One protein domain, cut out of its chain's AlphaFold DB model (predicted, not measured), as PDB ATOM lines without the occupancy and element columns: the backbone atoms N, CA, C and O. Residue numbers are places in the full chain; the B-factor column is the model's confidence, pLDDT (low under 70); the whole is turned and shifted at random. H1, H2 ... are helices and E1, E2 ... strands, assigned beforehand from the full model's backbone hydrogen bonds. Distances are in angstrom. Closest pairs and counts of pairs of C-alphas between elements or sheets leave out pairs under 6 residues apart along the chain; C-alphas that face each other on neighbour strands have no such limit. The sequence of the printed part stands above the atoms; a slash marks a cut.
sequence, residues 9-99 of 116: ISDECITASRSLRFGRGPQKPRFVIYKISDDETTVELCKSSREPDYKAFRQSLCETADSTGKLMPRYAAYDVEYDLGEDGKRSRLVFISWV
ATOM      1  N   ILE A   9     -42.699 -32.421 -82.193       81.38
ATOM      2  CA  ILE A   9     -42.629 -32.338 -80.733       81.38
ATOM      3  C   ILE A   9     -42.269 -33.726 -80.222       81.38
ATOM      4  O   ILE A   9     -42.996 -34.678 -80.494       81.38
ATOM      5  N   SER A  10     -41.174 -33.842 -79.468       84.50
ATOM      6  CA  SER A  10     -40.819 -35.112 -78.832       84.50
ATOM      7  C   SER A  10     -41.911 -35.560 -77.846       84.50
ATOM      8  O   SER A  10     -42.460 -34.743 -77.097       84.50
ATOM      9  N   ASP A  11     -42.197 -36.863 -77.801       85.69
ATOM     10  CA  ASP A  11     -43.165 -37.477 -76.876       85.69
ATOM     11  C   ASP A  11     -42.859 -37.157 -75.401       85.69
ATOM     12  O   ASP A  11     -43.764 -37.026 -74.566       85.69
ATOM     13  N   GLU A  12     -41.585 -36.929 -75.075       85.94
ATOM     14  CA  GLU A  12     -41.160 -36.492 -73.746       85.94
ATOM     15  C   GLU A  12     -41.733 -35.120 -73.376       85.94
ATOM     16  O   GLU A  12     -42.164 -34.908 -72.240       85.94
ATOM     17  N   CYS A  13     -41.819 -34.192 -74.335       85.12
ATOM     18  CA  CYS A  13     -42.397 -32.868 -74.111       85.12
ATOM     19  C   CYS A  13     -43.898 -32.964 -73.826       85.12
ATOM     20  O   CYS A  13     -44.417 -32.286 -72.930       85.12
ATOM     21  N   ILE A  14     -44.592 -33.836 -74.562       84.88
ATOM     22  CA  ILE A  14     -46.021 -34.100 -74.383       84.88
ATOM     23  C   ILE A  14     -46.250 -34.690 -72.991       84.88
ATOM     24  O   ILE A  14     -47.072 -34.168 -72.230       84.88
ATOM     25  N   THR A  15     -45.465 -35.702 -72.621       87.56
ATOM     26  CA  THR A  15     -45.526 -36.369 -71.315       87.56
ATOM     27  C   THR A  15     -45.217 -35.408 -70.166       87.56
ATOM     28  O   THR A  15     -45.961 -35.365 -69.180       87.56
ATOM     29  N   ALA A  16     -44.186 -34.573 -70.301       86.44
ATOM     30  CA  ALA A  16     -43.825 -33.569 -69.307       86.44
ATOM     31  C   ALA A  16     -44.920 -32.504 -69.155       86.44
ATOM     32  O   ALA A  16     -45.315 -32.183 -68.035       86.44
ATOM     33  N   SER A  17     -45.489 -32.012 -70.264       82.44
ATOM     34  CA  SER A  17     -46.587 -31.032 -70.229       82.44
ATOM     35  C   SER A  17     -47.853 -31.610 -69.589       82.44
ATOM     36  O   SER A  17     -48.546 -30.931 -68.829       82.44
ATOM     37  N   ARG A  18     -48.150 -32.890 -69.848       85.81
ATOM     38  CA  ARG A  18     -49.278 -33.605 -69.247       85.81
ATOM     39  C   ARG A  18     -49.056 -33.819 -67.753       85.81
ATOM     40  O   ARG A  18     -49.978 -33.595 -66.975       85.81
ATOM     41  N   SER A  19     -47.838 -34.174 -67.354       85.62
ATOM     42  CA  SER A  19     -47.449 -34.339 -65.949       85.62
ATOM     43  C   SER A  19     -47.477 -33.015 -65.188       85.62
ATOM     44  O   SER A  19     -47.894 -32.979 -64.038       85.62
ATOM     45  N   LEU A  20     -47.118 -31.905 -65.830       84.75
ATOM     46  CA  LEU A  20     -47.223 -30.566 -65.254       84.75
ATOM     47  C   LEU A  20     -48.694 -30.125 -65.093       84.75
ATOM     48  O   LEU A  20     -49.060 -29.563 -64.064       84.75
ATOM     49  N   ARG A  21     -49.560 -30.414 -66.079       80.31
ATOM     50  CA  ARG A  21     -50.992 -30.048 -66.044       80.31
ATOM     51  C   ARG A  21     -51.825 -30.903 -65.091       80.31
ATOM     52  O   ARG A  21     -52.634 -30.369 -64.342       80.31
ATOM     53  N   PHE A  22     -51.666 -32.221 -65.155       81.81
ATOM     54  CA  PHE A  22     -52.527 -33.180 -64.452       81.81
ATOM     55  C   PHE A  22     -51.834 -33.880 -63.286       81.81
ATOM     56  O   PHE A  22     -52.502 -34.582 -62.524       81.81
ATOM     57  N   GLY A  23     -50.519 -33.717 -63.138       73.12
ATOM     58  CA  GLY A  23     -49.786 -34.288 -62.019       73.12
ATOM     59  C   GLY A  23     -50.324 -33.751 -60.702       73.12
ATOM     60  O   GLY A  23     -50.533 -32.548 -60.536       73.12
ATOM     61  N   ARG A  24     -50.562 -34.662 -59.763       68.25
ATOM     62  CA  ARG A  24     -50.972 -34.354 -58.392       68.25
ATOM     63  C   ARG A  24     -49.940 -34.928 -57.429       68.25
ATOM     64  O   ARG A  24     -49.377 -35.992 -57.681       68.25
ATOM     65  N   GLY A  25     -49.715 -34.232 -56.318       72.06
ATOM     66  CA  GLY A  25     -48.823 -34.685 -55.250       72.06
ATOM     67  C   GLY A  25     -47.346 -34.288 -55.426       72.06
ATOM     68  O   GLY A  25     -47.006 -33.507 -56.315       72.06
ATOM     69  N   PRO A  26     -46.450 -34.819 -54.572       69.38
ATOM     70  CA  PRO A  26     -45.060 -34.359 -54.430       69.38
ATOM     71  C   PRO A  26     -44.150 -34.706 -55.619       69.38
ATOM     72  O   PRO A  26     -43.024 -34.227 -55.704       69.38
ATOM     73  N   GLN A  27     -44.620 -35.548 -56.544       71.44
ATOM     74  CA  GLN A  27     -43.880 -35.939 -57.749       71.44
ATOM     75  C   GLN A  27     -44.147 -35.002 -58.942       71.44
ATOM     76  O   GLN A  27     -43.523 -35.164 -59.995       71.44
ATOM     77  N   LYS A  28     -45.057 -34.027 -58.793       81.31
ATOM     78  CA  LYS A  28     -45.415 -33.065 -59.839       81.31
ATOM     79  C   LYS A  28     -44.226 -32.133 -60.144       81.31
ATOM     80  O   LYS A  28     -43.707 -31.513 -59.214       81.31
ATOM     81  N   PRO A  29     -43.789 -32.003 -61.411       83.12
ATOM     82  CA  PRO A  29     -42.813 -30.981 -61.780       83.12
ATOM     83  C   PRO A  29     -43.391 -29.583 -61.527       83.12
ATOM     84  O   PRO A  29     -44.573 -29.341 -61.763       83.12
ATOM     85  N   ARG A  30     -42.555 -28.665 -61.036       86.75
ATOM     86  CA  ARG A  30     -42.892 -27.244 -60.864       86.75
ATOM     87  C   ARG A  30     -42.642 -26.489 -62.160       86.75
ATOM     88  O   ARG A  30     -43.452 -25.659 -62.548       86.75
ATOM     89  N   PHE A  31     -41.551 -26.812 -62.853       88.12
ATOM     90  CA  PHE A  31     -41.245 -26.255 -64.161       88.12
ATOM     91  C   PHE A  31     -40.747 -27.299 -65.146       88.12
ATOM     92  O   PHE A  31     -40.123 -28.301 -64.788       88.12
ATOM     93  N   VAL A  32     -40.976 -26.994 -66.416       89.38
ATOM     94  CA  VAL A  32     -40.423 -27.700 -67.559       89.38
ATOM     95  C   VAL A  32     -39.869 -26.672 -68.536       89.38
ATOM     96  O   VAL A  32     -40.550 -25.710 -68.873       89.38
ATOM     97  N   ILE A  33     -38.633 -26.868 -68.977       88.50
ATOM     98  CA  ILE A  33     -37.951 -26.051 -69.976       88.50
ATOM     99  C   ILE A  33     -37.808 -26.894 -71.238       88.50
ATOM    100  O   ILE A  33     -37.306 -28.019 -71.201       88.50
ATOM    101  N   TYR A  34     -38.230 -26.316 -72.350       87.19
ATOM    102  CA  TYR A  34     -38.162 -26.853 -73.693       87.19
ATOM    103  C   TYR A  34     -37.137 -26.057 -74.499       87.19
ATOM    104  O   TYR A  34     -37.046 -24.829 -74.385       87.19
ATOM    105  N   LYS A  35     -36.382 -26.767 -75.328       83.88
ATOM    106  CA  LYS A  35     -35.482 -26.181 -76.320       83.88
ATOM    107  C   LYS A  35     -35.929 -26.614 -77.710       83.88
ATOM    108  O   LYS A  35     -36.547 -27.666 -77.862       83.88
ATOM    109  N   ILE A  36     -35.623 -25.799 -78.706       79.12
ATOM    110  CA  ILE A  36     -35.686 -26.240 -80.096       79.12
ATOM    111  C   ILE A  36     -34.309 -26.844 -80.422       79.12
ATOM    112  O   ILE A  36     -33.300 -26.345 -79.925       79.12
ATOM    113  N   SER A  37     -34.273 -27.948 -81.172       76.75
ATOM    114  CA  SER A  37     -33.031 -28.520 -81.710       76.75
ATOM    115  C   SER A  37     -32.309 -27.507 -82.609       76.75
ATOM    116  O   SER A  37     -32.933 -26.574 -83.117       76.75
ATOM    117  N   ASP A  38     -31.012 -27.720 -82.837       69.50
ATOM    118  CA  ASP A  38     -30.193 -26.920 -83.762       69.50
ATOM    119  C   ASP A  38     -30.784 -26.916 -85.183       69.50
ATOM    120  O   ASP A  38     -30.759 -25.904 -85.875       69.50
ATOM    121  N   ASP A  39     -31.449 -28.011 -85.561       69.94
ATOM    122  CA  ASP A  39     -32.159 -28.150 -86.834       69.94
ATOM    123  C   ASP A  39     -33.435 -27.292 -86.940       69.94
ATOM    124  O   ASP A  39     -34.162 -27.414 -87.922       69.94
ATOM    125  N   GLU A  40     -33.786 -26.516 -85.903       68.31
ATOM    126  CA  GLU A  40     -34.985 -25.665 -85.765       68.31
ATOM    127  C   GLU A  40     -36.338 -26.363 -86.026       68.31
ATOM    128  O   GLU A  40     -37.399 -25.739 -86.090       68.31
ATOM    129  N   THR A  41     -36.322 -27.689 -86.145       77.19
ATOM    130  CA  THR A  41     -37.447 -28.513 -86.608       77.19
ATOM    131  C   THR A  41     -37.998 -29.425 -85.527       77.19
ATOM    132  O   THR A  41     -39.063 -30.001 -85.714       77.19
ATOM    133  N   THR A  42     -37.320 -29.556 -84.386       80.38
ATOM    134  CA  THR A  42     -37.749 -30.458 -83.312       80.38
ATOM    135  C   THR A  42     -37.749 -29.745 -81.968       80.38
ATOM    136  O   THR A  42     -36.792 -29.053 -81.634       80.38
ATOM    137  N   VAL A  43     -38.815 -29.905 -81.181       84.69
ATOM    138  CA  VAL A  43     -38.887 -29.437 -79.791       84.69
ATOM    139  C   VAL A  43     -38.511 -30.581 -78.864       84.69
ATOM    140  O   VAL A  43     -39.181 -31.619 -78.817       84.69
ATOM    141  N   GLU A  44     -37.457 -30.354 -78.090       86.38
ATOM    142  CA  GLU A  44     -36.894 -31.304 -77.145       86.38
ATOM    143  C   GLU A  44     -37.070 -30.830 -75.702       86.38
ATOM    144  O   GLU A  44     -37.059 -29.633 -75.383       86.38
ATOM    145  N   LEU A  45     -37.198 -31.801 -74.798       86.94
ATOM    146  CA  LEU A  45     -37.243 -31.548 -73.370       86.94
ATOM    147  C   LEU A  45     -35.829 -31.201 -72.902       86.94
ATOM    148  O   LEU A  45     -34.929 -32.031 -72.946       86.94
ATOM    149  N   CYS A  46     -35.619 -29.969 -72.445       84.44
ATOM    150  CA  CYS A  46     -34.307 -29.560 -71.958       84.44
ATOM    151  C   CYS A  46     -34.119 -29.930 -70.488       84.44
ATOM    152  O   CYS A  46     -33.083 -30.461 -70.097       84.44
ATOM    153  N   LYS A  47     -35.100 -29.588 -69.648       85.12
ATOM    154  CA  LYS A  47     -35.023 -29.828 -68.208       85.12
ATOM    155  C   LYS A  47     -36.411 -29.853 -67.603       85.12
ATOM    156  O   LYS A  47     -37.241 -29.004 -67.908       85.12
ATOM    157  N   SER A  48     -36.649 -30.787 -66.697       86.25
ATOM    158  CA  SER A  48     -37.817 -30.764 -65.822       86.25
ATOM    159  C   SER A  48     -37.338 -30.768 -64.379       86.25
ATOM    160  O   SER A  48     -36.390 -31.474 -64.039       86.25
ATOM    161  N   SER A  49     -37.939 -29.933 -63.538       85.69
ATOM    162  CA  SER A  49     -37.595 -29.883 -62.119       85.69
ATOM    163  C   SER A  49     -38.827 -29.645 -61.261       85.69
ATOM    164  O   SER A  49     -39.854 -29.127 -61.706       85.69
ATOM    165  N   ARG A  50     -38.703 -30.037 -59.998       84.06
ATOM    166  CA  ARG A  50     -39.703 -29.865 -58.937       84.06
ATOM    167  C   ARG A  50     -39.360 -28.708 -58.007       84.06
ATOM    168  O   ARG A  50     -40.009 -28.546 -56.982       84.06
ATOM    169  N   GLU A  51     -38.343 -27.936 -58.364       81.88
ATOM    170  CA  GLU A  51     -37.871 -26.811 -57.576       81.88
ATOM    171  C   GLU A  51     -38.948 -25.711 -57.546       81.88
ATOM    172  O   GLU A  51     -39.351 -25.221 -58.608       81.88
ATOM    173  N   PRO A  52     -39.480 -25.353 -56.362       78.25
ATOM    174  CA  PRO A  52     -40.464 -24.285 -56.242       78.25
ATOM    175  C   PRO A  52     -39.832 -22.900 -56.418       78.25
ATOM    176  O   PRO A  52     -40.547 -21.952 -56.736       78.25
ATOM    177  N   ASP A  53     -38.515 -22.779 -56.226       83.88
ATOM    178  CA  ASP A  53     -37.829 -21.496 -56.225       83.88
ATOM    179  C   ASP A  53     -37.748 -20.871 -57.628       83.88
ATOM    180  O   ASP A  53     -37.167 -21.410 -58.577       83.88
ATOM    181  N   TYR A  54     -38.332 -19.680 -57.753       82.44
ATOM    182  CA  TYR A  54     -38.367 -18.933 -59.006       82.44
ATOM    183  C   TYR A  54     -36.975 -18.470 -59.462       82.44
ATOM    184  O   TYR A  54     -36.724 -18.380 -60.667       82.44
ATOM    185  N   LYS A  55     -36.043 -18.189 -58.539       84.19
ATOM    186  CA  LYS A  55     -34.675 -17.798 -58.909       84.19
ATOM    187  C   LYS A  55     -33.920 -18.987 -59.480       84.19
ATOM    188  O   LYS A  55     -33.271 -18.822 -60.508       84.19
ATOM    189  N   ALA A  56     -34.064 -20.171 -58.885       85.38
ATOM    190  CA  ALA A  56     -33.478 -21.400 -59.420       85.38
ATOM    191  C   ALA A  56     -34.026 -21.733 -60.819       85.38
ATOM    192  O   ALA A  56     -33.265 -22.099 -61.716       85.38
ATOM    193  N   PHE A  57     -35.329 -21.529 -61.044       84.94
ATOM    194  CA  PHE A  57     -35.929 -21.632 -62.376       84.94
ATOM    195  C   PHE A  57     -35.318 -20.632 -63.367       84.94
ATOM    196  O   PHE A  57     -34.871 -21.032 -64.442       84.94
ATOM    197  N   ARG A  58     -35.253 -19.342 -63.006       82.75
ATOM    198  CA  ARG A  58     -34.659 -18.299 -63.859       82.75
ATOM    199  C   ARG A  58     -33.203 -18.584 -64.181       82.75
ATOM    200  O   ARG A  58     -32.814 -18.466 -65.336       82.75
ATOM    201  N   GLN A  59     -32.416 -18.970 -63.183       84.06
ATOM    202  CA  GLN A  59     -31.025 -19.335 -63.385       84.06
ATOM    203  C   GLN A  59     -30.936 -20.532 -64.321       84.06
ATOM    204  O   GLN A  59     -30.229 -20.458 -65.310       84.06
ATOM    205  N   SER A  60     -31.729 -21.582 -64.105       82.25
ATOM    206  CA  SER A  60     -31.738 -22.733 -65.004       82.25
ATOM    207  C   SER A  60     -32.168 -22.381 -66.430       82.25
ATOM    208  O   SER A  60     -31.762 -23.059 -67.365       82.25
ATOM    209  N   LEU A  61     -33.001 -21.365 -66.615       80.00
ATOM    210  CA  LEU A  61     -33.448 -20.911 -67.926       80.00
ATOM    211  C   LEU A  61     -32.388 -20.039 -68.623       80.00
ATOM    212  O   LEU A  61     -32.218 -20.168 -69.831       80.00
ATOM    213  N   CYS A  62     -31.635 -19.228 -67.871       73.62
ATOM    214  CA  CYS A  62     -30.544 -18.392 -68.386       73.62
ATOM    215  C   CYS A  62     -29.210 -19.138 -68.567       73.62
ATOM    216  O   CYS A  62     -28.474 -18.847 -69.501       73.62
ATOM    217  N   GLU A  63     -28.881 -20.068 -67.669       68.06
ATOM    218  CA  GLU A  63     -27.604 -20.803 -67.624       68.06
ATOM    219  C   GLU A  63     -27.506 -21.847 -68.733       68.06
ATOM    220  O   GLU A  63     -26.417 -22.252 -69.128       68.06
ATOM    221  N   THR A  64     -28.647 -22.245 -69.294       62.72
ATOM    222  CA  THR A  64     -28.660 -23.161 -70.425       62.72
ATOM    223  C   THR A  64     -28.444 -22.382 -71.726       62.72
ATOM    224  O   THR A  64     -29.351 -22.229 -72.539       62.72
ATOM    225  N   ALA A  65     -27.242 -21.832 -71.889       57.84
ATOM    226  CA  ALA A  65     -26.723 -21.398 -73.180       57.84
ATOM    227  C   ALA A  65     -26.319 -22.636 -73.994       57.84
ATOM    228  O   ALA A  65     -25.902 -23.647 -73.420       57.84
ATOM    229  N   ASP A  66     -26.465 -22.593 -75.317       57.25
ATOM    230  CA  ASP A  66     -26.033 -23.706 -76.160       57.25
ATOM    231  C   ASP A  66     -24.507 -23.843 -76.150       57.25
ATOM    232  O   ASP A  66     -23.782 -22.930 -75.749       57.25
ATOM    233  N   SER A  67     -24.001 -24.988 -76.611       52.72
ATOM    234  CA  SER A  67     -22.571 -25.355 -76.635       52.72
ATOM    235  C   SER A  67     -21.652 -24.324 -77.309       52.72
ATOM    236  O   SER A  67     -20.442 -24.346 -77.101       52.72
ATOM    237  N   THR A  68     -22.225 -23.402 -78.084       53.34
ATOM    238  CA  THR A  68     -21.526 -22.335 -78.817       53.34
ATOM    239  C   THR A  68     -21.538 -20.989 -78.067       53.34
ATOM    240  O   THR A  68     -21.072 -19.980 -78.588       53.34
ATOM    241  N   GLY A  69     -22.105 -20.925 -76.855       58.53
ATOM    242  CA  GLY A  69     -22.252 -19.684 -76.080       58.53
ATOM    243  C   GLY A  69     -23.312 -18.721 -76.628       58.53
ATOM    244  O   GLY A  69     -23.472 -17.619 -76.107       58.53
ATOM    245  N   LYS A  70     -24.057 -19.126 -77.667       61.12
ATOM    246  CA  LYS A  70     -25.172 -18.361 -78.227       61.12
ATOM    247  C   LYS A  70     -26.428 -18.636 -77.409       61.12
ATOM    248  O   LYS A  70     -26.769 -19.781 -77.126       61.12
ATOM    249  N   LEU A  71     -27.124 -17.571 -77.044       62.41
ATOM    250  CA  LEU A  71     -28.409 -17.677 -76.382       62.41
ATOM    251  C   LEU A  71     -29.476 -17.959 -77.460       62.41
ATOM    252  O   LEU A  71     -29.711 -17.112 -78.322       62.41
ATOM    253  N   MET A  72     -30.086 -19.146 -77.457       65.31
ATOM    254  CA  MET A  72     -31.227 -19.474 -78.328       65.31
ATOM    255  C   MET A  72     -32.568 -19.183 -77.642       65.31
ATOM    256  O   MET A  72     -32.651 -19.185 -76.407       65.31
ATOM    257  N   PRO A  73     -33.637 -18.926 -78.422       72.56
ATOM    258  CA  PRO A  73     -34.977 -18.788 -77.876       72.56
ATOM    259  C   PRO A  73     -35.434 -20.103 -77.233       72.56
ATOM    260  O   PRO A  73     -35.273 -21.185 -77.795       72.56
ATOM    261  N   ARG A  74     -36.018 -20.009 -76.040       79.50
ATOM    262  CA  ARG A  74     -36.474 -21.157 -75.251       79.50
ATOM    263  C   ARG A  74     -37.887 -20.952 -74.752       79.50
ATOM    264  O   ARG A  74     -38.342 -19.832 -74.539       79.50
ATOM    265  N   TYR A  75     -38.563 -22.066 -74.510       85.38
ATOM    266  CA  TYR A  75     -39.904 -22.067 -73.947       85.38
ATOM    267  C   TYR A  75     -39.872 -22.749 -72.598       85.38
ATOM    268  O   TYR A  75     -39.217 -23.769 -72.422       85.38
ATOM    269  N   ALA A  76     -40.603 -22.217 -71.639       87.25
ATOM    270  CA  ALA A  76     -40.755 -22.839 -70.345       87.25
ATOM    271  C   ALA A  76     -42.215 -22.825 -69.917       87.25
ATOM    272  O   ALA A  76     -42.950 -21.876 -70.170       87.25
ATOM    273  N   ALA A  77     -42.629 -23.892 -69.257       88.00
ATOM    274  CA  ALA A  77     -43.912 -24.002 -68.599       88.00
ATOM    275  C   ALA A  77     -43.651 -24.075 -67.095       88.00
ATOM    276  O   ALA A  77     -42.964 -24.982 -66.628       88.00
ATOM    277  N   TYR A  78     -44.175 -23.111 -66.348       87.19
ATOM    278  CA  TYR A  78     -44.006 -23.003 -64.906       87.19
ATOM    279  C   TYR A  78     -45.368 -22.995 -64.228       87.19
ATOM    280  O   TYR A  78     -46.237 -22.194 -64.567       87.19
ATOM    281  N   ASP A  79     -45.562 -23.898 -63.278       86.94
ATOM    282  CA  ASP A  79     -46.748 -23.927 -62.439       86.94
ATOM    283  C   ASP A  79     -46.512 -23.077 -61.188       86.94
ATOM    284  O   ASP A  79     -45.851 -23.498 -60.233       86.94
ATOM    285  N   VAL A  80     -47.036 -21.853 -61.222       82.69
ATOM    286  CA  VAL A  80     -46.927 -20.886 -60.130       82.69
ATOM    287  C   VAL A  80     -47.960 -21.243 -59.070       82.69
ATOM    288  O   VAL A  80     -49.160 -21.098 -59.300       82.69
ATOM    289  N   GLU A  81     -47.508 -21.677 -57.898       82.88
ATOM    290  CA  GLU A  81     -48.355 -21.787 -56.708       82.88
ATOM    291  C   GLU A  81     -48.267 -20.479 -55.925       82.88
ATOM    292  O   GLU A  81     -47.182 -20.057 -55.532       82.88
ATOM    293  N   TYR A  82     -49.409 -19.833 -55.724       81.56
ATOM    294  CA  TYR A  82     -49.535 -18.621 -54.928       81.56
ATOM    295  C   TYR A  82     -50.562 -18.860 -53.825       81.56
ATOM    296  O   TYR A  82     -51.607 -19.481 -54.032       81.56
ATOM    297  N   ASP A  83     -50.215 -18.402 -52.629       81.44
ATOM    298  CA  ASP A  83     -51.049 -18.496 -51.439       81.44
ATOM    299  C   ASP A  83     -51.755 -17.150 -51.254       81.44
ATOM    300  O   ASP A  83     -51.091 -16.118 -51.149       81.44
ATOM    301  N   LEU A  84     -53.091 -17.143 -51.293       82.62
ATOM    302  CA  LEU A  84     -53.882 -15.934 -51.046       82.62
ATOM    303  C   LEU A  84     -54.292 -15.792 -49.572       82.62
ATOM    304  O   LEU A  84     -55.187 -15.009 -49.260       82.62
ATOM    305  N   GLY A  85     -53.674 -16.541 -48.656       83.69
ATOM    306  CA  GLY A  85     -54.058 -16.565 -47.252       83.69
ATOM    307  C   GLY A  85     -55.437 -17.198 -47.081       83.69
ATOM    308  O   GLY A  85     -55.580 -18.417 -47.166       83.69
ATOM    309  N   GLU A  86     -56.462 -16.373 -46.859       78.81
ATOM    310  CA  GLU A  86     -57.835 -16.830 -46.588       78.81
ATOM    311  C   GLU A  86     -58.493 -17.541 -47.783       78.81
ATOM    312  O   GLU A  86     -59.291 -18.456 -47.588       78.81
ATOM    313  N   ASP A  87     -58.119 -17.193 -49.019       79.75
ATOM    314  CA  ASP A  87     -58.675 -17.800 -50.245       79.75
ATOM    315  C   ASP A  87     -57.997 -19.140 -50.616       79.75
ATOM    316  O   ASP A  87     -58.342 -19.792 -51.611       79.75
ATOM    317  N   GLY A  88     -57.017 -19.556 -49.808       78.88
ATOM    318  CA  GLY A  88     -56.243 -20.776 -49.978       78.88
ATOM    319  C   GLY A  88     -55.169 -20.697 -51.065       78.88
ATOM    320  O   GLY A  88     -54.922 -19.674 -51.710       78.88
ATOM    321  N   LYS A  89     -54.496 -21.832 -51.268       79.38
ATOM    322  CA  LYS A  89     -53.450 -21.990 -52.281       79.38
ATOM    323  C   LYS A  89     -54.051 -22.257 -53.649       79.38
ATOM    324  O   LYS A  89     -54.808 -23.212 -53.828       79.38
ATOM    325  N   ARG A  90     -53.650 -21.461 -54.637       82.00
ATOM    326  CA  ARG A  90     -54.011 -21.664 -56.042       82.00
ATOM    327  C   ARG A  90     -52.760 -21.876 -56.877       82.00
ATOM    328  O   ARG A  90     -51.738 -21.231 -56.677       82.00
ATOM    329  N   SER A  91     -52.856 -22.787 -57.836       80.94
ATOM    330  CA  SER A  91     -51.815 -23.027 -58.834       80.94
ATOM    331  C   SER A  91     -52.267 -22.482 -60.183       80.94
ATOM    332  O   SER A  91     -53.400 -22.740 -60.603       80.94
ATOM    333  N   ARG A  92     -51.400 -21.747 -60.878       85.06
ATOM    334  CA  ARG A  92     -51.637 -21.307 -62.253       85.06
ATOM    335  C   ARG A  92     -50.458 -21.683 -63.129       85.06
ATOM    336  O   ARG A  92     -49.323 -21.291 -62.876       85.06
ATOM    337  N   LEU A  93     -50.776 -22.370 -64.218       86.00
ATOM    338  CA  LEU A  93     -49.807 -22.695 -65.243       86.00
ATOM    339  C   LEU A  93     -49.502 -21.459 -66.097       86.00
ATOM    340  O   LEU A  93     -50.405 -20.874 -66.696       86.00
ATOM    341  N   VAL A  94     -48.228 -21.092 -66.170       87.56
ATOM    342  CA  VAL A  94     -47.706 -19.969 -66.948       87.56
ATOM    343  C   VAL A  94     -46.738 -20.501 -67.996       87.56
ATOM    344  O   VAL A  94     -45.839 -21.281 -67.690       87.56
ATOM    345  N   PHE A  95     -46.911 -20.058 -69.237       86.38
ATOM    346  CA  PHE A  95     -45.958 -20.305 -70.312       86.38
ATOM    347  C   PHE A  95     -45.095 -19.062 -70.511       86.38
ATOM    348  O   PHE A  95     -45.612 -17.955 -70.639       86.38
ATOM    349  N   ILE A  96     -43.782 -19.253 -70.511       85.06
ATOM    350  CA  ILE A  96     -42.772 -18.207 -70.621       85.06
ATOM    351  C   ILE A  96     -41.950 -18.506 -71.867       85.06
ATOM    352  O   ILE A  96     -41.256 -19.519 -71.928       85.06
ATOM    353  N   SER A  97     -42.018 -17.628 -72.862       84.81
ATOM    354  CA  SER A  97     -41.084 -17.625 -73.987       84.81
ATOM    355  C   SER A  97     -39.915 -16.709 -73.644       84.81
ATOM    356  O   SER A  97     -40.088 -15.500 -73.487       84.81
ATOM    357  N   TRP A  98     -38.730 -17.285 -73.514       81.25
ATOM    358  CA  TRP A  98     -37.495 -16.555 -73.302       81.25
ATOM    359  C   TRP A  98     -36.778 -16.378 -74.629       81.25
ATOM    360  O   TRP A  98     -36.302 -17.349 -75.208       81.25
ATOM    361  N   VAL A  99     -36.700 -15.140 -75.109       73.88
ATOM    362  CA  VAL A  99     -35.946 -14.794 -76.313       73.88
ATOM    363  C   VAL A  99     -34.844 -13.819 -75.900       73.88
ATOM    364  O   VAL A  99     -35.144 -12.694 -75.498       73.88
TER     365      VAL A  99
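This is residues 9 to 99 of the 116 residues of the protein "Actin-depolymerizing factor 1" of Aspergillus uvarum CBS 121591 (UniProt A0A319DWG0). A twisted sheet of four strands forms the middle layer, with H1 packed on one face and H2 on the other. The sheet is two hairpins side by side, E1 with E2 and E3 with E4, and their turns, at Asp 39 and Glu 86, lie at opposite ends of the long axis. The printed part has 91 residues, with two named helices and four named strands that follow along the chain as H1, E1, E2, H2, E3, E4; the sheet's order is E2, E1, E3, E4, all antiparallel, and the class is mixed, helices and strands. It is compact, with a radius of gyration of the C-alphas of 14.1 A, yet elongated, spanning 48 by 26 by 18 A.

The sheet holds E1, residues 31 to 36, E2, residues 42 to 49, 21.2 A long, E3, residues 74 to 83, 28.0 A, and E4, residues 89 to 98, 26.9 A, which ends at C-alpha 98 (-37.495, -16.555, -73.302). H1, residues 11 to 22, 16.1 A, begins at C-alpha 11 (-43.165, -37.477, -76.876). H2 is residues 54 to 63, 13.9 A.

Inner strands E1 and E3 are antiparallel at 168 degrees, with N 34 and O 75 2.7 A apart. In the hairpin of E1 and edge strand E2, N 33 and O 47 are 2.8 A apart; in that of E3 and edge strand E4, N 78 and O 94 are 2.8 A apart. H1 is on the sheet at a height of 8.7 A, over E1 and E3, along the strands; its closest C-alphas to E2 are those of Cys 13 and Leu 45, 5.4 A. H2, on the opposite face at a height of 9.3 A, is also over E1 and E3, along the strands; the C-alphas of Ile 33 and Leu 61, its closest to E1, are 7.1 A apart. E2, H2 and E3 form a split strand-helix-strand unit, two strands running the same way with E1 between them, with a right-handed crossover. In H1 and H2 every O i to N i+4 pair is within hydrogen-bond range.

The C-alphas of Asp 39 and Glu 86, the two farthest apart, are 49.1 A apart. The printed part has no cut and no long link. Mean pLDDT of the printed part is 79.6; residues 24, 26, 38 to 40 and 63 to 72 are under 70.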